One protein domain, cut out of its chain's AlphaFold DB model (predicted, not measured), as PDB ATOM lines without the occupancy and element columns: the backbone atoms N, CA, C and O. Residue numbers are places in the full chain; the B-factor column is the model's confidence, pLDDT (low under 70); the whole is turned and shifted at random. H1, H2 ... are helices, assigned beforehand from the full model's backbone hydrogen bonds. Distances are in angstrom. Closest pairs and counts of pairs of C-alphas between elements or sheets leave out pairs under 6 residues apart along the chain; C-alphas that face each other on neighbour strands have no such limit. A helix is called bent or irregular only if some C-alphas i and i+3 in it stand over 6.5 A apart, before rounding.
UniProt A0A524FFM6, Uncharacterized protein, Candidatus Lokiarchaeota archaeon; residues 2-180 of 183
ATOM      1  N   PHE A   2      21.000 -49.726  -9.135       74.44
ATOM      2  CA  PHE A   2      21.807 -50.946  -8.930       74.44
ATOM      3  C   PHE A   2      21.000 -52.261  -8.990       74.44
ATOM      4  O   PHE A   2      21.344 -53.159  -9.751       74.44
ATOM      5  N   LEU A   3      19.867 -52.345  -8.280       74.00
ATOM      6  CA  LEU A   3      18.986 -53.524  -8.335       74.00
ATOM      7  C   LEU A   3      18.428 -53.789  -9.743       74.00
ATOM      8  O   LEU A   3      18.297 -54.935 -10.149       74.00
ATOM      9  N   SER A   4      18.147 -52.732 -10.510       76.81
ATOM     10  CA  SER A   4      17.676 -52.841 -11.894       76.81
ATOM     11  C   SER A   4      18.750 -53.423 -12.819       76.81
ATOM     12  O   SER A   4      18.423 -54.178 -13.726       76.81
ATOM     13  N   ILE A   5      20.027 -53.116 -12.568       79.31
ATOM     14  CA  ILE A   5      21.159 -53.704 -13.298       79.31
ATOM     15  C   ILE A   5      21.287 -55.190 -12.958       79.31
ATOM     16  O   ILE A   5      21.413 -56.010 -13.862       79.31
ATOM     17  N   ILE A   6      21.190 -55.549 -11.673       76.25
ATOM     18  CA  ILE A   6      21.220 -56.955 -11.248       76.25
ATOM     19  C   ILE A   6      20.069 -57.733 -11.888       76.25
ATOM     20  O   ILE A   6      20.292 -58.819 -12.414       76.25
ATOM     21  N   PHE A   7      18.858 -57.167 -11.906       83.38
ATOM     22  CA  PHE A   7      17.711 -57.787 -12.563       83.38
ATOM     23  C   PHE A   7      18.007 -58.151 -14.020       83.38
ATOM     24  O   PHE A   7      17.730 -59.277 -14.410       83.38
ATOM     25  N   ILE A   8      18.611 -57.249 -14.802       79.94
ATOM     26  CA  ILE A   8      18.927 -57.508 -16.217       79.94
ATOM     27  C   ILE A   8      19.818 -58.752 -16.380       79.94
ATOM     28  O   ILE A   8      19.639 -59.505 -17.332       79.94
ATOM     29  N   ILE A   9      20.737 -58.996 -15.441       81.94
ATOM     30  CA  ILE A   9      21.695 -60.112 -15.501       81.94
ATOM     31  C   ILE A   9      21.025 -61.461 -15.189       81.94
ATOM     32  O   ILE A   9      21.386 -62.474 -15.782       81.94
ATOM     33  N   ILE A  10      20.053 -61.492 -14.271       87.50
ATOM     34  CA  ILE A  10      19.429 -62.733 -13.764       87.50
ATOM     35  C   ILE A  10      17.914 -62.792 -13.988       87.50
ATOM     36  O   ILE A  10      17.190 -63.480 -13.262       87.50
ATOM     37  N   SER A  11      17.432 -62.082 -15.005       83.50
ATOM     38  CA  SER A  11      16.009 -61.862 -15.286       83.50
ATOM     39  C   SER A  11      15.216 -63.150 -15.531       83.50
ATOM     40  O   SER A  11      14.022 -63.181 -15.247       83.50
ATOM     41  N   SER A  12      15.884 -64.223 -15.968       83.50
ATOM     42  CA  SER A  12      15.283 -65.533 -16.243       83.50
ATOM     43  C   SER A  12      14.930 -66.363 -15.006       83.50
ATOM     44  O   SER A  12      14.289 -67.409 -15.119       83.50
ATOM     45  N   THR A  13      15.350 -65.926 -13.820       88.25
ATOM     46  CA  THR A  13      15.190 -66.672 -12.566       88.25
ATOM     47  C   THR A  13      14.077 -66.088 -11.695       88.25
ATOM     48  O   THR A  13      13.773 -64.897 -11.761       88.25
ATOM     49  N   SER A  14      13.502 -66.902 -10.803       87.56
ATOM     50  CA  SER A  14      12.561 -66.418  -9.776       87.56
ATOM     51  C   SER A  14      13.183 -65.332  -8.886       87.56
ATOM     52  O   SER A  14      12.508 -64.376  -8.503       87.56
ATOM     53  N   LEU A  15      14.490 -65.436  -8.626       88.75
ATOM     54  CA  LEU A  15      15.285 -64.411  -7.953       88.75
ATOM     55  C   LEU A  15      15.298 -63.093  -8.746       88.75
ATOM     56  O   LEU A  15      15.140 -62.027  -8.158       88.75
ATOM     57  N   GLY A  16      15.437 -63.152 -10.073       88.75
ATOM     58  CA  GLY A  16      15.362 -61.985 -10.952       88.75
ATOM     59  C   GLY A  16      14.030 -61.251 -10.821       88.75
ATOM     60  O   GLY A  16      14.013 -60.046 -10.576       88.75
ATOM     61  N   ILE A  17      12.914 -61.979 -10.889       88.12
ATOM     62  CA  ILE A  17      11.565 -61.408 -10.720       88.12
ATOM     63  C   ILE A  17      11.411 -60.764  -9.333       88.12
ATOM     64  O   ILE A  17      10.885 -59.657  -9.208       88.12
ATOM     65  N   PHE A  18      11.919 -61.411  -8.281       90.25
ATOM     66  CA  PHE A  18      11.918 -60.838  -6.935       90.25
ATOM     67  C   PHE A  18      12.719 -59.526  -6.858       90.25
ATOM     68  O   PHE A  18      12.231 -58.532  -6.317       90.25
ATOM     69  N   ILE A  19      13.918 -59.489  -7.444       92.31
ATOM     70  CA  ILE A  19      14.765 -58.287  -7.485       92.31
ATOM     71  C   ILE A  19      14.102 -57.172  -8.290       92.31
ATOM     72  O   ILE A  19      14.180 -56.011  -7.887       92.31
ATOM     73  N   TYR A  20      13.420 -57.504  -9.388       91.69
ATOM     74  CA  TYR A  20      12.629 -56.537 -10.142       91.69
ATOM     75  C   TYR A  20      11.561 -55.889  -9.262       91.69
ATOM     76  O   TYR A  20      11.499 -54.663  -9.178       91.69
ATOM     77  N   ASN A  21      10.762 -56.694  -8.562       92.50
ATOM     78  CA  ASN A  21       9.700 -56.193  -7.689       92.50
ATOM     79  C   ASN A  21      10.251 -55.310  -6.572       92.50
ATOM     80  O   ASN A  21       9.693 -54.252  -6.280       92.50
ATOM     81  N   LEU A  22      11.389 -55.696  -5.997       93.94
ATOM     82  CA  LEU A  22      12.091 -54.898  -5.001       93.94
ATOM     83  C   LEU A  22      12.576 -53.558  -5.584       93.94
ATOM     84  O   LEU A  22      12.419 -52.508  -4.961       93.94
ATOM     85  N   ALA A  23      13.128 -53.568  -6.799       93.19
ATOM     86  CA  ALA A  23      13.562 -52.358  -7.490       93.19
ATOM     87  C   ALA A  23      12.378 -51.436  -7.821       93.19
ATOM     88  O   ALA A  23      12.454 -50.234  -7.562       93.19
ATOM     89  N   ALA A  24      11.285 -51.990  -8.352       93.06
ATOM     90  CA  ALA A  24      10.053 -51.267  -8.655       93.06
ATOM     91  C   ALA A  24       9.449 -50.639  -7.392       93.06
ATOM     92  O   ALA A  24       9.032 -49.477  -7.424       93.06
ATOM     93  N   TYR A  25       9.478 -51.369  -6.273       95.19
ATOM     94  CA  TYR A  25       9.071 -50.866  -4.967       95.19
ATOM     95  C   TYR A  25       9.905 -49.661  -4.551       95.19
ATOM     96  O   TYR A  25       9.345 -48.589  -4.355       95.19
ATOM     97  N   PHE A  26      11.234 -49.774  -4.488       94.56
ATOM     98  CA  PHE A  26      12.074 -48.661  -4.033       94.56
ATOM     99  C   PHE A  26      12.015 -47.434  -4.951       94.56
ATOM    100  O   PHE A  26      12.004 -46.305  -4.460       94.56
ATOM    101  N   ILE A  27      11.944 -47.644  -6.269       92.25
ATOM    102  CA  ILE A  27      11.812 -46.554  -7.246       92.25
ATOM    103  C   ILE A  27      10.487 -45.807  -7.045       92.25
ATOM    104  O   ILE A  27      10.480 -44.578  -7.040       92.25
ATOM    105  N   THR A  28       9.388 -46.530  -6.819       94.19
ATOM    106  CA  THR A  28       8.064 -45.928  -6.580       94.19
ATOM    107  C   THR A  28       7.913 -45.391  -5.160       94.19
ATOM    108  O   THR A  28       7.130 -44.477  -4.925       94.19
ATOM    109  N   PHE A  29       8.685 -45.915  -4.210       96.12
ATOM    110  CA  PHE A  29       8.666 -45.482  -2.822       96.12
ATOM    111  C   PHE A  29       9.318 -44.107  -2.642       96.12
ATOM    112  O   PHE A  29       8.799 -43.270  -1.911       96.12
ATOM    113  N   GLY A  30      10.424 -43.841  -3.345       94.38
ATOM    114  CA  GLY A  30      11.225 -42.616  -3.205       94.38
ATOM    115  C   GLY A  30      10.443 -41.288  -3.203       94.38
ATOM    116  O   GLY A  30      10.687 -40.452  -2.330       94.38
ATOM    117  N   PRO A  31       9.486 -41.058  -4.118       94.94
ATOM    118  CA  PRO A  31       8.757 -39.792  -4.197       94.94
ATOM    119  C   PRO A  31       7.952 -39.394  -2.946       94.94
ATOM    120  O   PRO A  31       7.688 -38.207  -2.769       94.94
ATOM    121  N   ILE A  32       7.609 -40.312  -2.031       96.69
ATOM    122  CA  ILE A  32       6.928 -39.924  -0.778       96.69
ATOM    123  C   ILE A  32       7.812 -39.048   0.117       96.69
ATOM    124  O   ILE A  32       7.319 -38.147   0.798       96.69
ATOM    125  N   PHE A  33       9.131 -39.254   0.077       95.31
ATOM    126  CA  PHE A  33      10.076 -38.441   0.839       95.31
ATOM    127  C   PHE A  33      10.076 -36.990   0.378       95.31
ATOM    128  O   PHE A  33      10.295 -36.096   1.186       95.31
ATOM    129  N   LEU A  34       9.773 -36.746  -0.896       93.88
ATOM    130  CA  LEU A  34       9.643 -35.407  -1.452       93.88
ATOM    131  C   LEU A  34       8.426 -34.687  -0.858       93.88
ATOM    132  O   LEU A  34       8.546 -33.543  -0.421       93.88
ATOM    133  N   VAL A  35       7.280 -35.369  -0.766       95.44
ATOM    134  CA  VAL A  35       6.068 -34.824  -0.127       95.44
ATOM    135  C   VAL A  35       6.363 -34.428   1.319       95.44
ATOM    136  O   VAL A  35       6.116 -33.289   1.717       95.44
ATOM    137  N   VAL A  36       6.953 -35.351   2.082       95.00
ATOM    138  CA  VAL A  36       7.318 -35.130   3.488       95.00
ATOM    139  C   VAL A  36       8.352 -34.013   3.625       95.00
ATOM    140  O   VAL A  36       8.244 -33.180   4.521       95.00
ATOM    141  N   PHE A  37       9.326 -33.943   2.719       93.00
ATOM    142  CA  PHE A  37      10.331 -32.885   2.698       93.00
ATOM    143  C   PHE A  37       9.698 -31.496   2.526       93.00
ATOM    144  O   PHE A  37       9.953 -30.606   3.337       93.00
ATOM    145  N   ILE A  38       8.818 -31.310   1.536       93.12
ATOM    146  CA  ILE A  38       8.134 -30.024   1.312       93.12
ATOM    147  C   ILE A  38       7.226 -29.679   2.495       93.12
ATOM    148  O   ILE A  38       7.175 -28.527   2.928       93.12
ATOM    149  N   GLN A  39       6.526 -30.671   3.044       92.62
ATOM    150  CA  GLN A  39       5.670 -30.487   4.210       92.62
ATOM    151  C   GLN A  39       6.461 -30.055   5.451       92.62
ATOM    152  O   GLN A  39       6.006 -29.173   6.180       92.62
ATOM    153  N   ASN A  40       7.639 -30.632   5.686       91.06
ATOM    154  CA  ASN A  40       8.525 -30.208   6.768       91.06
ATOM    155  C   ASN A  40       9.028 -28.788   6.539       91.06
ATOM    156  O   ASN A  40       9.006 -27.976   7.458       91.06
ATOM    157  N   PHE A  41       9.396 -28.455   5.303       88.75
ATOM    158  CA  PHE A  41       9.871 -27.119   4.959       88.75
ATOM    159  C   PHE A  41       8.782 -26.040   5.131       88.75
ATOM    160  O   PHE A  41       9.056 -24.923   5.560       88.75
ATOM    161  N   LEU A  42       7.517 -26.385   4.878       89.31
ATOM    162  CA  LEU A  42       6.358 -25.536   5.182       89.31
ATOM    163  C   LEU A  42       6.150 -25.283   6.676       89.31
ATOM    164  O   LEU A  42       5.621 -24.241   7.060       89.31
ATOM    165  N   ASN A  43       6.511 -26.261   7.495       85.69
ATOM    166  CA  ASN A  43       6.208 -26.317   8.913       85.69
ATOM    167  C   ASN A  43       7.459 -26.132   9.776       85.69
ATOM    168  O   ASN A  43       7.442 -26.517  10.928       85.69
ATOM    169  N   VAL A  44       8.532 -25.516   9.268       80.00
ATOM    170  CA  VAL A  44       9.784 -25.319  10.034       80.00
ATOM    171  C   VAL A  44       9.546 -24.620  11.379       80.00
ATOM    172  O   VAL A  44      10.223 -24.917  12.357       80.00
ATOM    173  N   ASN A  45       8.560 -23.722  11.440       71.31
ATOM    174  CA  ASN A  45       8.231 -22.962  12.648       71.31
ATOM    175  C   ASN A  45       7.151 -23.619  13.520       71.31
ATOM    176  O   ASN A  45       6.890 -23.147  14.625       71.31
ATOM    177  N   SER A  46       6.475 -24.656  13.027       70.12
ATOM    178  CA  SER A  46       5.540 -25.442  13.824       70.12
ATOM    179  C   SER A  46       6.247 -26.728  14.243       70.12
ATOM    180  O   SER A  46       6.981 -27.324  13.468       70.12
ATOM    181  N   ASN A  47       6.060 -27.179  15.483       70.38
ATOM    182  CA  ASN A  47       6.634 -28.444  15.954       70.38
ATOM    183  C   ASN A  47       5.910 -29.630  15.300       70.38
ATOM    184  O   ASN A  47       5.220 -30.397  15.974       70.38
ATOM    185  N   PHE A  48       5.991 -29.753  13.973       72.44
ATOM    186  CA  PHE A  48       5.355 -30.832  13.247       72.44
ATOM    187  C   PHE A  48       5.990 -32.147  13.703       72.44
ATOM    188  O   PHE A  48       7.204 -32.326  13.578       72.44
ATOM    189  N   PRO A  49       5.208 -33.064  14.289       80.62
ATOM    190  CA  PRO A  49       5.790 -34.190  14.990       80.62
ATOM    191  C   PRO A  49       6.371 -35.190  13.991       80.62
ATOM    192  O   PRO A  49       5.672 -35.689  13.108       80.62
ATOM    193  N   THR A  50       7.631 -35.576  14.203       84.69
ATOM    194  CA  THR A  50       8.337 -36.618  13.436       84.69
ATOM    195  C   THR A  50       7.523 -37.913  13.323       84.69
ATOM    196  O   THR A  50       7.567 -38.592  12.300       84.69
ATOM    197  N   LYS A  51       6.707 -38.221  14.342       89.12
ATOM    198  CA  LYS A  51       5.796 -39.375  14.360       89.12
ATOM    199  C   LYS A  51       4.798 -39.364  13.195       89.12
ATOM    200  O   LYS A  51       4.573 -40.410  12.598       89.12
ATOM    201  N   THR A  52       4.246 -38.206  12.827       89.12
ATOM    202  CA  THR A  52       3.275 -38.109  11.724       89.12
ATOM    203  C   THR A  52       3.928 -38.405  10.378       89.12
ATOM    204  O   THR A  52       3.357 -39.139   9.576       89.12
ATOM    205  N   ASN A  53       5.151 -37.920  10.153       92.00
ATOM    206  CA  ASN A  53       5.904 -38.233   8.936       92.00
ATOM    207  C   ASN A  53       6.190 -39.731   8.818       92.00
ATOM    208  O   ASN A  53       6.000 -40.307   7.752       92.00
ATOM    209  N   ILE A  54       6.593 -40.370   9.922       94.25
ATOM    210  CA  ILE A  54       6.830 -41.819   9.958       94.25
ATOM    211  C   ILE A  54       5.541 -42.579   9.628       94.25
ATOM    212  O   ILE A  54       5.581 -43.511   8.834       94.25
ATOM    213  N   ILE A  55       4.397 -42.173  10.183       94.38
ATOM    214  CA  ILE A  55       3.104 -42.809   9.888       94.38
ATOM    215  C   ILE A  55       2.752 -42.672   8.401       94.38
ATOM    216  O   ILE A  55       2.393 -43.668   7.777       94.38
ATOM    217  N   ILE A  56       2.893 -41.476   7.819       93.88
ATOM    218  CA  ILE A  56       2.609 -41.232   6.394       93.88
ATOM    219  C   ILE A  56       3.505 -42.104   5.505       93.88
ATOM    220  O   ILE A  56       3.001 -42.791   4.617       93.88
ATOM    221  N   ILE A  57       4.816 -42.112   5.763       96.94
ATOM    222  CA  ILE A  57       5.795 -42.892   4.991       96.94
ATOM    223  C   ILE A  57       5.500 -44.391   5.107       96.94
ATOM    224  O   ILE A  57       5.489 -45.093   4.096       96.94
ATOM    225  N   SER A  58       5.223 -44.882   6.317       96.94
ATOM    226  CA  SER A  58       4.929 -46.295   6.561       96.94
ATOM    227  C   SER A  58       3.631 -46.738   5.892       96.94
ATOM    228  O   SER A  58       3.625 -47.764   5.218       96.94
ATOM    229  N   LEU A  59       2.544 -45.969   6.019       96.38
ATOM    230  CA  LEU A  59       1.273 -46.287   5.357       96.38
ATOM    231  C   LEU A  59       1.427 -46.308   3.836       96.38
ATOM    232  O   LEU A  59       0.976 -47.251   3.189       96.38
ATOM    233  N   TYR A  60       2.114 -45.310   3.274       97.50
ATOM    234  CA  TYR A  60       2.413 -45.270   1.846       97.50
ATOM    235  C   TYR A  60       3.213 -46.499   1.398       97.50
ATOM    236  O   TYR A  60       2.842 -47.154   0.425       97.50
ATOM    237  N   GLY A  61       4.274 -46.846   2.135       97.56
ATOM    238  CA  GLY A  61       5.111 -48.009   1.850       97.56
ATOM    239  C   GLY A  61       4.339 -49.322   1.907       97.56
ATOM    240  O   GLY A  61       4.442 -50.128   0.989       97.56
ATOM    241  N   ILE A  62       3.503 -49.517   2.929       97.69
ATOM    242  CA  ILE A  62       2.691 -50.731   3.083       97.69
ATOM    243  C   ILE A  62       1.704 -50.879   1.920       97.69
ATOM    244  O   ILE A  62       1.646 -51.940   1.298       97.69
ATOM    245  N   VAL A  63       0.953 -49.824   1.586       97.44
ATOM    246  CA  VAL A  63      -0.026 -49.878   0.485       97.44
ATOM    247  C   VAL A  63       0.674 -50.129  -0.852       97.44
ATOM    248  O   VAL A  63       0.232 -50.978  -1.625       97.44
ATOM    249  N   LEU A  64       1.793 -49.447  -1.107       97.38
ATOM    250  CA  LEU A  64       2.582 -49.636  -2.323       97.38
ATOM    251  C   LEU A  64       3.168 -51.051  -2.424       97.38
ATOM    252  O   LEU A  64       3.157 -51.647  -3.502       97.38
ATOM    253  N   PHE A  65       3.664 -51.596  -1.312       96.50
ATOM    254  CA  PHE A  65       4.192 -52.956  -1.249       96.50
ATOM    255  C   PHE A  65       3.124 -53.972  -1.655       96.50
ATOM    256  O   PHE A  65       3.364 -54.793  -2.541       96.50
ATOM    257  N   PHE A  66       1.920 -53.870  -1.082       95.56
ATOM    258  CA  PHE A  66       0.806 -54.738  -1.461       95.56
ATOM    259  C   PHE A  66       0.379 -54.540  -2.912       95.56
ATOM    260  O   PHE A  66       0.120 -55.528  -3.594       95.56
ATOM    261  N   LEU A  67       0.355 -53.304  -3.415       95.88
ATOM    262  CA  LEU A  67      -0.005 -53.028  -4.806       95.88
ATOM    263  C   LEU A  67       0.936 -53.748  -5.790       95.88
ATOM    264  O   LEU A  67       0.464 -54.422  -6.703       95.88
ATOM    265  N   ILE A  68       2.255 -53.670  -5.576       95.31
ATOM    266  CA  ILE A  68       3.259 -54.334  -6.429       95.31
ATOM    267  C   ILE A  68       3.221 -55.860  -6.262       95.31
ATOM    268  O   ILE A  68       3.306 -56.595  -7.251       95.31
ATOM    269  N   LEU A  69       3.067 -56.347  -5.027       93.00
ATOM    270  CA  LEU A  69       3.007 -57.778  -4.732       93.00
ATOM    271  C   LEU A  69       1.776 -58.429  -5.376       93.00
ATOM    272  O   LEU A  69       1.905 -59.430  -6.078       93.00
ATOM    273  N   ILE A  70       0.593 -57.831  -5.197       92.31
ATOM    274  CA  ILE A  70      -0.656 -58.293  -5.814       92.31
ATOM    275  C   ILE A  70      -0.551 -58.210  -7.336       92.31
ATOM    276  O   ILE A  70      -0.938 -59.157  -8.018       92.31
ATOM    277  N   GLY A  71       0.019 -57.127  -7.875       92.75
ATOM    278  CA  GLY A  71       0.258 -56.988  -9.311       92.75
ATOM    279  C   GLY A  71       1.096 -58.135  -9.886       92.75
ATOM    280  O   GLY A  71       0.769 -58.671 -10.941       92.75
ATOM    281  N   SER A  72       2.120 -58.581  -9.160       90.06
ATOM    282  CA  SER A  72       2.949 -59.725  -9.566       90.06
ATOM    283  C   SER A  72       2.213 -61.064  -9.470       90.06
ATOM    284  O   SER A  72       2.290 -61.871 -10.390       90.06
ATOM    285  N   ILE A  73       1.477 -61.308  -8.379       90.19
ATOM    286  CA  ILE A  73       0.788 -62.590  -8.135       90.19
ATOM    287  C   ILE A  73      -0.390 -62.788  -9.097       90.19
ATOM    288  O   ILE A  73      -0.625 -63.893  -9.576       90.19
ATOM    289  N   THR A  74      -1.123 -61.717  -9.400       92.69
ATOM    290  CA  THR A  74      -2.293 -61.755 -10.296       92.69
ATOM    291  C   THR A  74      -1.928 -61.778 -11.782       92.69
ATOM    292  O   THR A  74      -2.818 -61.828 -12.626       92.69
ATOM    293  N   GLY A  75      -0.633 -61.728 -12.118       91.12
ATOM    294  CA  GLY A  75      -0.162 -61.636 -13.500       91.12
ATOM    295  C   GLY A  75      -0.385 -60.262 -14.137       91.12
ATOM    296  O   GLY A  75      -0.278 -60.124 -15.351       91.12
ATOM    297  N   ALA A  76      -0.688 -59.230 -13.347       93.75
ATOM    298  CA  ALA A  76      -0.779 -57.857 -13.833       93.75
ATOM    299  C   ALA A  76       0.604 -57.270 -14.181       93.75
ATOM    300  O   ALA A  76       0.699 -56.357 -14.998       93.75
ATOM    301  N   ILE A  77       1.671 -57.814 -13.591       93.75
ATOM    302  CA  ILE A  77       3.062 -57.642 -14.019       93.75
ATOM    303  C   ILE A  77       3.521 -58.973 -14.615       93.75
ATOM    304  O   ILE A  77       3.619 -59.970 -13.900       93.75
ATOM    305  N   THR A  78       3.825 -58.995 -15.911       93.00
ATOM    306  CA  THR A  78       4.341 -60.190 -16.594       93.00
ATOM    307  C   THR A  78       5.804 -60.007 -16.985       93.00
ATOM    308  O   THR A  78       6.194 -58.989 -17.554       93.00
ATOM    309  N   ILE A  79       6.627 -60.997 -16.633       90.44
ATOM    310  CA  ILE A  79       8.058 -61.064 -16.951       90.44
ATOM    311  C   ILE A  79       8.344 -62.510 -17.347       90.44
ATOM    312  O   ILE A  79       8.339 -63.397 -16.496       90.44
ATOM    313  N   ASN A  80       8.522 -62.774 -18.640       90.44
ATOM    314  CA  ASN A  80       8.747 -64.130 -19.138       90.44
ATOM    315  C   ASN A  80       9.543 -64.124 -20.453       90.44
ATOM    316  O   ASN A  80       9.875 -63.073 -21.002       90.44
ATOM    317  N   ALA A  81       9.830 -65.314 -20.980       88.31
ATOM    318  CA  ALA A  81      10.537 -65.460 -22.248       88.31
ATOM    319  C   ALA A  81       9.795 -64.804 -23.431       88.31
ATOM    320  O   ALA A  81      10.441 -64.250 -24.314       88.31
ATOM    321  N   ALA A  82       8.455 -64.802 -23.431       88.19
ATOM    322  CA  ALA A  82       7.663 -64.180 -24.494       88.19
ATOM    323  C   ALA A  82       7.793 -62.645 -24.513       88.19
ATOM    324  O   ALA A  82       7.685 -62.035 -25.574       88.19
ATOM    325  N   SER A  83       8.071 -62.018 -23.364       84.69
ATOM    326  CA  SER A  83       8.353 -60.583 -23.256       84.69
ATOM    327  C   SER A  83       9.840 -60.233 -23.383       84.69
ATOM    328  O   SER A  83      10.217 -59.089 -23.123       84.69
ATOM    329  N   ASN A  84      10.701 -61.192 -23.751       87.62
ATOM    330  CA  ASN A  84      12.163 -61.064 -23.669       87.62
ATOM    331  C   ASN A  84      12.634 -60.608 -22.280       87.62
ATOM    332  O   ASN A  84      13.576 -59.825 -22.160       87.62
ATOM    333  N   TRP A  85      11.948 -61.064 -21.227       86.88
ATOM    334  CA  TRP A  85      12.207 -60.694 -19.834       86.88
ATOM    335  C   TRP A  85      12.065 -59.196 -19.528       86.88
ATOM    336  O   TRP A  85      12.507 -58.723 -18.482       86.88
ATOM    337  N   ILE A  86      11.409 -58.442 -20.412       86.94
ATOM    338  CA  ILE A  86      11.021 -57.055 -20.167       86.94
ATOM    339  C   ILE A  86       9.705 -57.073 -19.376       86.94
ATOM    340  O   ILE A  86       8.795 -57.826 -19.741       86.94
ATOM    341  N   PRO A  87       9.574 -56.270 -18.307       91.19
ATOM    342  CA  PRO A  87       8.326 -56.165 -17.569       91.19
ATOM    343  C   PRO A  87       7.220 -55.555 -18.425       91.19
ATOM    344  O   PRO A  87       7.383 -54.490 -19.023       91.19
ATOM    345  N   ILE A  88       6.077 -56.233 -18.440       94.38
ATOM    346  CA  ILE A  88       4.855 -55.782 -19.095       94.38
ATOM    347  C   ILE A  88       3.769 -55.613 -18.037       94.38
ATOM    348  O   ILE A  88       3.407 -56.560 -17.336       94.38
ATOM    349  N   TYR A  89       3.259 -54.395 -17.918       95.88
ATOM    350  CA  TYR A  89       2.201 -54.021 -16.989       95.88
ATOM    351  C   TYR A  89       0.851 -54.042 -17.693       95.88
ATOM    352  O   TYR A  89       0.695 -53.452 -18.762       95.88
ATOM    353  N   SER A  90      -0.150 -54.649 -17.063       96.19
ATOM    354  CA  SER A  90      -1.530 -54.562 -17.525       96.19
ATOM    355  C   SER A  90      -2.059 -53.126 -17.421       96.19
ATOM    356  O   SER A  90      -1.616 -52.323 -16.593       96.19
ATOM    357  N   LEU A  91      -3.066 -52.806 -18.233       96.06
ATOM    358  CA  LEU A  91      -3.717 -51.495 -18.193       96.06
ATOM    359  C   LEU A  91      -4.375 -51.217 -16.830       96.06
ATOM    360  O   LEU A  91      -4.314 -50.097 -16.327       96.06
ATOM    361  N   SER A  92      -4.972 -52.237 -16.207       96.25
ATOM    362  CA  SER A  92      -5.574 -52.108 -14.876       96.25
ATOM    363  C   SER A  92      -4.532 -51.765 -13.809       96.25
ATOM    364  O   SER A  92      -4.789 -50.917 -12.954       96.25
ATOM    365  N   PHE A  93      -3.338 -52.355 -13.893       96.69
ATOM    366  CA  PHE A  93      -2.236 -52.050 -12.985       96.69
ATOM    367  C   PHE A  93      -1.668 -50.643 -13.203       96.69
ATOM    368  O   PHE A  93      -1.433 -49.928 -12.229       96.69
ATOM    369  N   LEU A  94      -1.530 -50.205 -14.463       96.81
ATOM    370  CA  LEU A  94      -1.158 -48.827 -14.807       96.81
ATOM    371  C   LEU A  94      -2.110 -47.815 -14.157       96.81
ATOM    372  O   LEU A  94      -1.662 -46.891 -13.478       96.81
ATOM    373  N   ILE A  95      -3.420 -48.001 -14.346       97.31
ATOM    374  CA  ILE A  95      -4.447 -47.104 -13.799       97.31
ATOM    375  C   ILE A  95      -4.370 -47.078 -12.270       97.31
ATOM    376  O   ILE A  95      -4.390 -45.999 -11.678       97.31
ATOM    377  N   ALA A  96      -4.227 -48.239 -11.626       97.00
ATOM    378  CA  ALA A  96      -4.095 -48.321 -10.175       97.00
ATOM    379  C   ALA A  96      -2.856 -47.563  -9.663       97.00
ATOM    380  O   ALA A  96      -2.968 -46.776  -8.719       97.00
ATOM    381  N   LEU A  97      -1.698 -47.731 -10.314       96.75
ATOM    382  CA  LEU A  97      -0.477 -46.991  -9.981       96.75
ATOM    383  C   LEU A  97      -0.635 -45.485 -10.198       96.75
ATOM    384  O   LEU A  97      -0.193 -44.706  -9.358       96.75
ATOM    385  N   TYR A  98      -1.277 -45.061 -11.283       97.50
ATOM    386  CA  TYR A  98      -1.509 -43.644 -11.567       97.50
ATOM    387  C   TYR A  98      -2.435 -42.995 -10.552       97.50
ATOM    388  O   TYR A  98      -2.134 -41.897 -10.088       97.50
ATOM    389  N   ILE A  99      -3.527 -43.663 -10.175       97.75
ATOM    390  CA  ILE A  99      -4.430 -43.180  -9.127       97.75
ATOM    391  C   ILE A  99      -3.655 -43.071  -7.815       97.75
ATOM    392  O   ILE A  99      -3.613 -41.998  -7.214       97.75
ATOM    393  N   PHE A 100      -2.981 -44.144  -7.403       97.12
ATOM    394  CA  PHE A 100      -2.200 -44.164  -6.170       97.12
ATOM    395  C   PHE A 100      -1.159 -43.034  -6.141       97.12
ATOM    396  O   PHE A 100      -1.126 -42.218  -5.220       97.12
ATOM    397  N   PHE A 101      -0.347 -42.915  -7.186       96.62
ATOM    398  CA  PHE A 101       0.700 -41.905  -7.261       96.62
ATOM    399  C   PHE A 101       0.142 -40.478  -7.378       96.62
ATOM    400  O   PHE A 101       0.685 -39.548  -6.778       96.62
ATOM    401  N   SER A 102      -0.978 -40.290  -8.080       96.81
ATOM    402  CA  SER A 102      -1.654 -38.992  -8.167       96.81
ATOM    403  C   SER A 102      -2.112 -38.512  -6.797       96.81
ATOM    404  O   SER A 102      -1.786 -37.394  -6.398       96.81
ATOM    405  N   PHE A 103      -2.833 -39.362  -6.063       97.00
ATOM    406  CA  PHE A 103      -3.438 -39.004  -4.781       97.00
ATOM    407  C   PHE A 103      -2.414 -38.830  -3.660       97.00
ATOM    408  O   PHE A 103      -2.547 -37.907  -2.860       97.00
ATOM    409  N   PHE A 104      -1.392 -39.686  -3.598       96.31
ATOM    410  CA  PHE A 104      -0.441 -39.679  -2.484       96.31
ATOM    411  C   PHE A 104       0.834 -38.876  -2.749       96.31
ATOM    412  O   PHE A 104       1.485 -38.459  -1.795       96.31
ATOM    413  N   VAL A 105       1.196 -38.634  -4.014       96.81
ATOM    414  CA  VAL A 105       2.441 -37.931  -4.362       96.81
ATOM    415  C   VAL A 105       2.168 -36.654  -5.139       96.81
ATOM    416  O   VAL A 105       2.491 -35.576  -4.643       96.81
ATOM    417  N   LEU A 106       1.573 -36.734  -6.331       97.00
ATOM    418  CA  LEU A 106       1.454 -35.573  -7.222       97.00
ATOM    419  C   LEU A 106       0.602 -34.459  -6.602       97.00
ATOM    420  O   LEU A 106       1.070 -33.326  -6.488       97.00
ATOM    421  N   VAL A 107      -0.624 -34.772  -6.174       97.12
ATOM    422  CA  VAL A 107      -1.560 -33.789  -5.608       97.12
ATOM    423  C   VAL A 107      -0.999 -33.156  -4.326       97.12
ATOM    424  O   VAL A 107      -0.937 -31.922  -4.279       97.12
ATOM    425  N   PRO A 108      -0.509 -33.920  -3.324       96.31
ATOM    426  CA  PRO A 108       0.118 -33.339  -2.137       96.31
ATOM    427  C   PRO A 108       1.346 -32.492  -2.470       96.31
ATOM    428  O   PRO A 108       1.494 -31.393  -1.938       96.31
ATOM    429  N   THR A 109       2.196 -32.951  -3.395       96.69
ATOM    430  CA  THR A 109       3.379 -32.200  -3.836       96.69
ATOM    431  C   THR A 109       2.981 -30.858  -4.429       96.69
ATOM    432  O   THR A 109       3.526 -29.835  -4.020       96.69
ATOM    433  N   VAL A 110       2.012 -30.821  -5.349       96.56
ATOM    434  CA  VAL A 110       1.534 -29.574  -5.968       96.56
ATOM    435  C   VAL A 110       0.928 -28.653  -4.913       96.56
ATOM    436  O   VAL A 110       1.300 -27.481  -4.827       96.56
ATOM    437  N   PHE A 111       0.035 -29.184  -4.075       96.81
ATOM    438  CA  PHE A 111      -0.642 -28.422  -3.029       96.81
ATOM    439  C   PHE A 111       0.354 -27.775  -2.057       96.81
ATOM    440  O   PHE A 111       0.316 -26.560  -1.833       96.81
ATOM    441  N   PHE A 112       1.289 -28.561  -1.518       95.56
ATOM    442  CA  PHE A 112       2.299 -28.060  -0.592       95.56
ATOM    443  C   PHE A 112       3.308 -27.136  -1.277       95.56
ATOM    444  O   PHE A 112       3.669 -26.117  -0.694       95.56
ATOM    445  N   SER A 113       3.695 -27.399  -2.527       94.50
ATOM    446  CA  SER A 113       4.589 -26.514  -3.291       94.50
ATOM    447  C   SER A 113       3.982 -25.126  -3.496       94.50
ATOM    448  O   SER A 113       4.638 -24.114  -3.248       94.50
ATOM    449  N   ILE A 114       2.701 -25.054  -3.880       95.06
ATOM    450  CA  ILE A 114       1.988 -23.779  -4.054       95.06
ATOM    451  C   ILE A 114       1.894 -23.030  -2.725       95.06
ATOM    452  O   ILE A 114       2.157 -21.825  -2.673       95.06
ATOM    453  N   ARG A 115       1.527 -23.726  -1.639       94.75
ATOM    454  CA  ARG A 115       1.463 -23.120  -0.303       94.75
ATOM    455  C   ARG A 115       2.832 -22.590   0.114       94.75
ATOM    456  O   ARG A 115       2.919 -21.470   0.604       94.75
ATOM    457  N   LEU A 116       3.890 -23.353  -0.145       93.19
ATOM    458  CA  LEU A 116       5.252 -22.994   0.223       93.19
ATOM    459  C   LEU A 116       5.726 -21.760  -0.534       93.19
ATOM    460  O   LEU A 116       6.230 -20.819   0.073       93.19
ATOM    461  N   TYR A 117       5.486 -21.718  -1.843       93.19
ATOM    462  CA  TYR A 117       5.813 -20.567  -2.677       93.19
ATOM    463  C   TYR A 117       5.170 -19.268  -2.169       93.19
ATOM    464  O   TYR A 117       5.797 -18.206  -2.190       93.19
ATOM    465  N   LYS A 118       3.921 -19.346  -1.691       93.06
ATOM    466  CA  LYS A 118       3.184 -18.194  -1.152       93.06
ATOM    467  C   LYS A 118       3.735 -17.700   0.191       93.06
ATOM    468  O   LYS A 118       3.610 -16.510   0.465       93.06
ATOM    469  N   THR A 119       4.362 -18.566   0.991       91.31
ATOM    470  CA  THR A 119       4.913 -18.212   2.313       91.31
ATOM    471  C   THR A 119       6.135 -17.296   2.224       91.31
ATOM    472  O   THR A 119       6.303 -16.403   3.054       91.31
ATOM    473  N   PHE A 120       6.993 -17.473   1.217       88.62
ATOM    474  CA  PHE A 120       8.180 -16.629   1.072       88.62
ATOM    475  C   PHE A 120       7.801 -15.212   0.621       88.62
ATOM    476  O   PHE A 120       6.894 -15.013  -0.186       88.62
ATOM    477  N   LYS A 121       8.513 -14.198   1.123       90.81
ATOM    478  CA  LYS A 121       8.391 -12.803   0.652       90.81
ATOM    479  C   LYS A 121       9.548 -12.402  -0.258       90.81
ATOM    480  O   LYS A 121       9.341 -11.683  -1.232       90.81
ATOM    481  N   ASP A 122      10.743 -12.910   0.033       92.25
ATOM    482  CA  ASP A 122      11.955 -12.613  -0.722       92.25
ATOM    483  C   ASP A 122      11.891 -13.160  -2.162       92.25
ATOM    484  O   ASP A 122      11.568 -14.327  -2.408       92.25
ATOM    485  N   LYS A 123      12.207 -12.293  -3.132       91.94
ATOM    486  CA  LYS A 123      12.128 -12.614  -4.565       91.94
ATOM    487  C   LYS A 123      13.207 -13.607  -5.010       91.94
ATOM    488  O   LYS A 123      12.944 -14.413  -5.904       91.94
ATOM    489  N   LYS A 124      14.406 -13.570  -4.416       90.69
ATOM    490  CA  LYS A 124      15.506 -14.486  -4.762       90.69
ATOM    491  C   LYS A 124      15.179 -15.905  -4.292       90.69
ATOM    492  O   LYS A 124      15.308 -16.840  -5.080       90.69
ATOM    493  N   LEU A 125      14.680 -16.055  -3.066       89.69
ATOM    494  CA  LEU A 125      14.228 -17.334  -2.505       89.69
ATOM    495  C   LEU A 125      13.061 -17.925  -3.304       89.69
ATOM    496  O   LEU A 125      13.095 -19.104  -3.647       89.69
ATOM    497  N   LYS A 126      12.078 -17.107  -3.703       92.75
ATOM    498  CA  LYS A 126      11.000 -17.556  -4.604       92.75
ATOM    499  C   LYS A 126      11.522 -18.111  -5.921       92.75
ATOM    500  O   LYS A 126      11.066 -19.160  -6.365       92.75
ATOM    501  N   LYS A 127      12.483 -17.424  -6.543       93.69
ATOM    502  CA  LYS A 127      13.076 -17.869  -7.808       93.69
ATOM    503  C   LYS A 127      13.794 -19.213  -7.649       93.69
ATOM    504  O   LYS A 127      13.620 -20.088  -8.490       93.69
ATOM    505  N   LYS A 128      14.542 -19.401  -6.557       92.81
ATOM    506  CA  LYS A 128      15.189 -20.682  -6.222       92.81
ATOM    507  C   LYS A 128      14.174 -21.811  -6.007       92.81
ATOM    508  O   LYS A 128      14.310 -22.872  -6.611       92.81
ATOM    509  N   LEU A 129      13.105 -21.553  -5.253       93.50
ATOM    510  CA  LEU A 129      12.013 -22.514  -5.057       93.50
ATOM    511  C   LEU A 129      11.298 -22.877  -6.357       93.50
ATOM    512  O   LEU A 129      10.929 -24.028  -6.552       93.50
ATOM    513  N   MET A 130      11.130 -21.922  -7.270       95.19
ATOM    514  CA  MET A 130      10.554 -22.203  -8.581       95.19
ATOM    515  C   MET A 130      11.416 -23.198  -9.369       95.19
ATOM    516  O   MET A 130      10.868 -24.134  -9.940       95.19
ATOM    517  N   TYR A 131      12.748 -23.054  -9.357       95.81
ATOM    518  CA  TYR A 131      13.641 -24.047  -9.967       95.81
ATOM    519  C   TYR A 131      13.506 -25.418  -9.307       95.81
ATOM    520  O   TYR A 131      13.363 -26.414 -10.013       95.81
ATOM    521  N   PHE A 132      13.458 -25.462  -7.975       95.00
ATOM    522  CA  PHE A 132      13.213 -26.698  -7.237       95.00
ATOM    523  C   PHE A 132      11.904 -27.372  -7.681       95.00
ATOM    524  O   PHE A 132      11.922 -28.544  -8.045       95.00
ATOM    525  N   PHE A 133      10.791 -26.635  -7.756       95.31
ATOM    526  CA  PHE A 133       9.509 -27.191  -8.203       95.31
ATOM    527  C   PHE A 133       9.532 -27.644  -9.664       95.31
ATOM    528  O   PHE A 133       9.026 -28.724  -9.954       95.31
ATOM    529  N   ILE A 134      10.143 -26.882 -10.577       96.44
ATOM    530  CA  ILE A 134      10.294 -27.298 -11.984       96.44
ATOM    531  C   ILE A 134      11.055 -28.626 -12.062       96.44
ATOM    532  O   ILE A 134      10.626 -29.534 -12.773       96.44
ATOM    533  N   GLY A 135      12.142 -28.767 -11.300       96.38
ATOM    534  CA  GLY A 135      12.897 -30.015 -11.237       96.38
ATOM    535  C   GLY A 135      12.072 -31.175 -10.671       96.38
ATOM    536  O   GLY A 135      12.069 -32.263 -11.241       96.38
ATOM    537  N   ILE A 136      11.292 -30.946  -9.613       95.69
ATOM    538  CA  ILE A 136      10.364 -31.957  -9.083       95.69
ATOM    539  C   ILE A 136       9.371 -32.406 -10.155       95.69
ATOM    540  O   ILE A 136       9.222 -33.604 -10.384       95.69
ATOM    541  N   PHE A 137       8.708 -31.467 -10.833       95.88
ATOM    542  CA  PHE A 137       7.732 -31.794 -11.872       95.88
ATOM    543  C   PHE A 137       8.363 -32.566 -13.028       95.88
ATOM    544  O   PHE A 137       7.758 -33.523 -13.508       95.88
ATOM    545  N   GLY A 138       9.588 -32.223 -13.428       95.75
ATOM    546  CA  GLY A 138      10.328 -32.978 -14.436       95.75
ATOM    547  C   GLY A 138      10.603 -34.427 -14.018       95.75
ATOM    548  O   GLY A 138      10.381 -35.343 -14.812       95.75
ATOM    549  N   ILE A 139      10.985 -34.666 -12.757       94.50
ATOM    550  CA  ILE A 139      11.134 -36.031 -12.220       94.50
ATOM    551  C   ILE A 139       9.790 -36.762 -12.178       94.50
ATOM    552  O   ILE A 139       9.730 -37.928 -12.559       94.50
ATOM    553  N   LEU A 140       8.707 -36.102 -11.753       94.81
ATOM    554  CA  LEU A 140       7.382 -36.727 -11.714       94.81
ATOM    555  C   LEU A 140       6.911 -37.115 -13.123       94.81
ATOM    556  O   LEU A 140       6.433 -38.229 -13.303       94.81
ATOM    557  N   ILE A 141       7.103 -36.264 -14.135       95.06
ATOM    558  CA  ILE A 141       6.781 -36.588 -15.538       95.06
ATOM    559  C   ILE A 141       7.569 -37.818 -16.005       95.06
ATOM    560  O   ILE A 141       6.984 -38.748 -16.565       95.06
ATOM    561  N   ALA A 142       8.877 -37.856 -15.735       94.31
ATOM    562  CA  ALA A 142       9.710 -39.012 -16.063       94.31
ATOM    563  C   ALA A 142       9.265 -40.279 -15.312       94.31
ATOM    564  O   ALA A 142       9.335 -41.384 -15.843       94.31
ATOM    565  N   PHE A 143       8.760 -40.138 -14.090       93.88
ATOM    566  CA  PHE A 143       8.217 -41.254 -13.333       93.88
ATOM    567  C   PHE A 143       6.919 -41.800 -13.955       93.88
ATOM    568  O   PHE A 143       6.810 -43.005 -14.174       93.88
ATOM    569  N   TYR A 144       5.969 -40.929 -14.317       95.38
ATOM    570  CA  TYR A 144       4.729 -41.335 -14.993       95.38
ATOM    571  C   TYR A 144       5.016 -42.080 -16.294       95.38
ATOM    572  O   TYR A 144       4.522 -43.190 -16.493       95.38
ATOM    573  N   GLY A 145       5.852 -41.519 -17.167       94.81
ATOM    574  CA  GLY A 145       6.117 -42.189 -18.432       94.81
ATOM    575  C   GLY A 145       6.996 -43.435 -18.302       94.81
ATOM    576  O   GLY A 145       6.893 -44.304 -19.159       94.81
ATOM    577  N   LEU A 146       7.782 -43.604 -17.226       93.25
ATOM    578  CA  LEU A 146       8.448 -44.883 -16.939       93.25
ATOM    579  C   LEU A 146       7.421 -45.996 -16.692       93.25
ATOM    580  O   LEU A 146       7.574 -47.098 -17.212       93.25
ATOM    581  N   ILE A 147       6.362 -45.712 -15.929       94.62
ATOM    582  CA  ILE A 147       5.274 -46.677 -15.733       94.62
ATOM    583  C   ILE A 147       4.550 -46.908 -17.068       94.62
ATOM    584  O   ILE A 147       4.308 -48.058 -17.429       94.62
ATOM    585  N   LEU A 148       4.283 -45.843 -17.839       95.88
ATOM    586  CA  LEU A 148       3.672 -45.962 -19.167       95.88
ATOM    587  C   LEU A 148       4.506 -46.820 -20.119       95.88
ATOM    588  O   LEU A 148       3.940 -47.604 -20.864       95.88
ATOM    589  N   TYR A 149       5.832 -46.714 -20.086       93.81
ATOM    590  CA  TYR A 149       6.755 -47.492 -20.918       93.81
ATOM    591  C   TYR A 149       6.634 -48.998 -20.694       93.81
ATOM    592  O   TYR A 149       6.720 -49.783 -21.642       93.81
ATOM    593  N   ASN A 150       6.343 -49.402 -19.458       92.94
ATOM    594  CA  ASN A 150       6.103 -50.800 -19.124       92.94
ATOM    595  C   ASN A 150       4.710 -51.289 -19.559       92.94
ATOM    596  O   ASN A 150       4.494 -52.493 -19.605       92.94
ATOM    597  N   THR A 151       3.770 -50.409 -19.917       94.31
ATOM    598  CA  THR A 151       2.421 -50.786 -20.393       94.31
ATOM    599  C   THR A 151       2.248 -50.598 -21.898       94.31
ATOM    600  O   THR A 151       1.640 -51.423 -22.574       94.31
ATOM    601  N   TRP A 152       2.764 -49.501 -22.446       92.69
ATOM    602  CA  TRP A 152       2.559 -49.083 -23.824       92.69
ATOM    603  C   TRP A 152       3.703 -49.591 -24.700       92.69
ATOM    604  O   TRP A 152       4.857 -49.189 -24.555       92.69
ATOM    605  N   HIS A 153       3.398 -50.525 -25.600       87.25
ATOM    606  CA  HIS A 153       4.404 -51.251 -26.391       87.25
ATOM    607  C   HIS A 153       4.556 -50.754 -27.826       87.25
ATOM    608  O   HIS A 153       5.224 -51.395 -28.634       87.25
ATOM    609  N   GLU A 154       3.950 -49.616 -28.145       91.38
ATOM    610  CA  GLU A 154       4.110 -48.996 -29.452       91.38
ATOM    611  C   GLU A 154       5.585 -48.592 -29.673       91.38
ATOM    612  O   GLU A 154       6.270 -48.087 -28.775       91.38
ATOM    613  N   SER A 155       6.083 -48.895 -30.872       90.12
ATOM    614  CA  SER A 155       7.489 -48.785 -31.260       90.12
ATOM    615  C   SER A 155       8.057 -47.368 -31.162       90.12
ATOM    616  O   SER A 155       9.169 -47.183 -30.662       90.12
ATOM    617  N   LEU A 156       7.291 -46.362 -31.584       93.00
ATOM    618  CA  LEU A 156       7.685 -44.961 -31.558       93.00
ATOM    619  C   LEU A 156       7.756 -44.445 -30.118       93.00
ATOM    620  O   LEU A 156       8.731 -43.779 -29.767       93.00
ATOM    621  N   PHE A 157       6.812 -44.813 -29.246       91.19
ATOM    622  CA  PHE A 157       6.893 -44.459 -27.826       91.19
ATOM    623  C   PHE A 157       8.155 -45.032 -27.170       91.19
ATOM    624  O   PHE A 157       8.866 -44.316 -26.465       91.19
ATOM    625  N   ARG A 158       8.484 -46.300 -27.447       89.31
ATOM    626  CA  ARG A 158       9.680 -46.950 -26.890       89.31
ATOM    627  C   ARG A 158      10.994 -46.357 -27.392       89.31
ATOM    628  O   ARG A 158      11.984 -46.408 -26.669       89.31
ATOM    629  N   LEU A 159      11.005 -45.784 -28.593       92.31
ATOM    630  CA  LEU A 159      12.167 -45.090 -29.146       92.31
ATOM    631  C   LEU A 159      12.335 -43.693 -28.535       92.31
ATOM    632  O   LEU A 159      13.445 -43.295 -28.183       92.31
ATOM    633  N   ILE A 160      11.237 -42.949 -28.380       93.81
ATOM    634  CA  ILE A 160      11.261 -41.561 -27.900       93.81
ATOM    635  C   ILE A 160      11.457 -41.491 -26.384       93.81
ATOM    636  O   ILE A 160      12.181 -40.624 -25.890       93.81
ATOM    637  N   TRP A 161      10.824 -42.386 -25.626       94.00
ATOM    638  CA  TRP A 161      10.784 -42.289 -24.170       94.00
ATOM    639  C   TRP A 161      12.165 -42.295 -23.490       94.00
ATOM    640  O   TRP A 161      12.381 -41.452 -22.619       94.00
ATOM    641  N   PRO A 162      13.142 -43.138 -23.887       91.75
ATOM    642  CA  PRO A 162      14.495 -43.070 -23.337       91.75
ATOM    643  C   PRO A 162      15.138 -41.685 -23.504       91.75
ATOM    644  O   PRO A 162      15.763 -41.188 -22.569       91.75
ATOM    645  N   ILE A 163      14.915 -41.016 -24.640       93.56
ATOM    646  CA  ILE A 163      15.426 -39.661 -24.906       93.56
ATOM    647  C   ILE A 163      14.738 -38.651 -23.984       93.56
ATOM    648  O   ILE A 163      15.402 -37.839 -23.344       93.56
ATOM    649  N   VAL A 164      13.412 -38.732 -23.854       92.56
ATOM    650  CA  VAL A 164      12.634 -37.870 -22.948       92.56
ATOM    651  C   VAL A 164      13.037 -38.096 -21.489       92.56
ATOM    652  O   VAL A 164      13.121 -37.141 -20.720       92.56
ATOM    653  N   SER A 165      13.368 -39.327 -21.099       91.69
ATOM    654  CA  SER A 165      13.781 -39.649 -19.730       91.69
ATOM    655  C   SER A 165      15.106 -38.991 -19.322       91.69
ATOM    656  O   SER A 165      15.346 -38.799 -18.126       91.69
ATOM    657  N   LEU A 166      15.918 -38.526 -20.282       92.75
ATOM    658  CA  LEU A 166      17.094 -37.691 -20.006       92.75
ATOM    659  C   LEU A 166      16.731 -36.357 -19.344       92.75
ATOM    660  O   LEU A 166      17.599 -35.763 -18.711       92.75
ATOM    661  N   LEU A 167      15.462 -35.921 -19.393       92.25
ATOM    662  CA  LEU A 167      14.954 -34.785 -18.612       92.25
ATOM    663  C   LEU A 167      15.187 -34.947 -17.106       92.25
ATOM    664  O   LEU A 167      15.236 -33.944 -16.392       92.25
ATOM    665  N   THR A 168      15.377 -36.171 -16.607       93.31
ATOM    666  CA  THR A 168      15.744 -36.416 -15.205       93.31
ATOM    667  C   THR A 168      17.056 -35.742 -14.801       93.31
ATOM    668  O   THR A 168      17.161 -35.278 -13.667       93.31
ATOM    669  N   ILE A 169      18.020 -35.596 -15.717       95.06
ATOM    670  CA  ILE A 169      19.320 -34.959 -15.452       95.06
ATOM    671  C   ILE A 169      19.171 -33.452 -15.176       95.06
ATOM    672  O   ILE A 169      19.516 -33.023 -14.069       95.06
ATOM    673  N   PRO A 170      18.635 -32.621 -16.099       96.56
ATOM    674  CA  PRO A 170      18.419 -31.207 -15.813       96.56
ATOM    675  C   PRO A 170      17.420 -31.008 -14.668       96.56
ATOM    676  O   PRO A 170      17.570 -30.067 -13.895       96.56
ATOM    677  N   SER A 171      16.453 -31.913 -14.490       96.25
ATOM    678  CA  SER A 171      15.530 -31.867 -13.351       96.25
ATOM    679  C   SER A 171      16.246 -32.046 -12.010       96.25
ATOM    680  O   SER A 171      16.027 -31.264 -11.086       96.25
ATOM    681  N   GLY A 172      17.153 -33.022 -11.912       94.62
ATOM    682  CA  GLY A 172      18.000 -33.222 -10.737       94.62
ATOM    683  C   GLY A 172      18.911 -32.022 -10.471       94.62
ATOM    684  O   GLY A 172      19.019 -31.570  -9.331       94.62
ATOM    685  N   TYR A 173      19.490 -31.436 -11.525       95.75
ATOM    686  CA  TYR A 173      20.276 -30.206 -11.408       95.75
ATOM    687  C   TYR A 173      19.443 -29.030 -10.878       95.75
ATOM    688  O   TYR A 173      19.901 -28.306  -9.999       95.75
ATOM    689  N   LEU A 174      18.208 -28.850 -11.356       96.31
ATOM    690  CA  LEU A 174      17.306 -27.797 -10.877       96.31
ATOM    691  C   LEU A 174      16.893 -27.993  -9.413       96.31
ATOM    692  O   LEU A 174      16.806 -27.013  -8.674       96.31
ATOM    693  N   ILE A 175      16.696 -29.241  -8.975       94.31
ATOM    694  CA  ILE A 175      16.454 -29.569  -7.562       94.31
ATOM    695  C   ILE A 175      17.665 -29.184  -6.707       94.31
ATOM    696  O   ILE A 175      17.513 -28.482  -5.703       94.31
ATOM    697  N   TYR A 176      18.868 -29.590  -7.123       93.19
ATOM    698  CA  TYR A 176      20.107 -29.254  -6.425       93.19
ATOM    699  C   TYR A 176      20.350 -27.740  -6.393       93.19
ATOM    700  O   TYR A 176      20.618 -27.177  -5.339       93.19
ATOM    701  N   TYR A 177      20.184 -27.045  -7.517       92.38
ATOM    702  CA  TYR A 177      20.351 -25.594  -7.587       92.38
ATOM    703  C   TYR A 177      19.308 -24.834  -6.754       92.38
ATOM    704  O   TYR A 177      19.617 -23.787  -6.185       92.38
ATOM    705  N   GLY A 178      18.071 -25.332  -6.697       87.81
ATOM    706  CA  GLY A 178      16.973 -24.665  -6.006       87.81
ATOM    707  C   GLY A 178      17.080 -24.707  -4.481       87.81
ATOM    708  O   GLY A 178      16.700 -23.735  -3.832       87.81
ATOM    709  N   ILE A 179      17.585 -25.804  -3.908       85.62
ATOM    710  CA  ILE A 179      17.701 -25.964  -2.446       85.62
ATOM    711  C   ILE A 179      19.061 -26.537  -2.018       85.62
ATOM    712  O   ILE A 179      19.631 -26.071  -1.040       85.62
ATOM    713  N   GLY A 180      19.598 -27.524  -2.738       72.19
ATOM    714  CA  GLY A 180      20.799 -28.272  -2.340       72.19
ATOM    715  C   GLY A 180      22.130 -27.513  -2.369       72.19
ATOM    716  O   GLY A 180      23.071 -27.944  -1.715       72.19
TER     717      GLY A 180
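AT A GLANCE: This is residues 2 to 180 of the 183 residues of an uncharacterized protein of Candidatus Lokiarchaeota archaeon (UniProt A0A524FFM6). An elongated bundle of helices lying lengthwise: H6 and the bent H5 are side by side, with H3 and H4 beside H5 and H2 end to end with H3. H7 and H8 follow each other along H6, and H1 folds back on H2. The printed part has 179 residues, with eight named helices, H1 to H8 in order, and no named strand: all helix. It is compact, with a radius of gyration of the C-alphas of 18.0 A and spans of 57 by 37 by 27 A.

IN THESE COORDINATES: H6, residues 123 to 151, is 42.4 A long and begins at C-alpha 123 (12.128, -12.614, -4.565). H5, residues 91 to 119, was assigned as one helix by its hydrogen bonds but is bent, C-alphas 104 and 107 being 6.8 A apart; its arms are H5a, 91 to 104, and H5b, 107 to 119. H4, residues 50 to 73, is 34.6 A long. H1 is residues 2 to 10, H2 14 to 29 and H3 31 to 42. H7, 155 to 165, is only just irregular, C-alphas 159 and 162 being 6.6 A apart. H8, 168 to 180, ends at C-alpha 180 (20.799, -28.272, -2.340).

HOW THE PARTS SIT: H3, H4, H5a, H5b and H6 form a bundle, helices side by side. H3 touches H4 with residues 32 to 36 alone, the closest C-alphas being those of Val 36 and Asn 53, 6.4 A apart, and each two residues named below with a distance are likewise those whose C-alphas are the closest of their two elements. H6 and H5b form a hairpin at a shallow tilt of 7 degrees, Lys 126 to Tyr 117, 6.3 A. H6 touches H8, Gly 135 to Ser 171, 3.9 A, and with residues 142 to 149 alone H7, Ala 142 to Ser 165, 5.5 A. H3 touches H5b, the same way, Val 35 to Thr 109, 5.3 A. H4 touches H2, Gly 61 to Phe 29, 6.4 A. H1 and H2 form a hairpin, Ile 10 to Gly 16, 5.0 A. Every O i to N i+4 pair is within hydrogen-bond range in H1, H2, H3, H4, H5a, H5b, H6 and H8; in H7, 5 of 7.

THE WHOLE: The C-alphas farthest apart, Ala 81 and Lys 121, are 57.5 A apart. The printed part has no cut. The link from H4 to H5, residues 74 to 90, is long. No printed residue is under 70 in pLDDT.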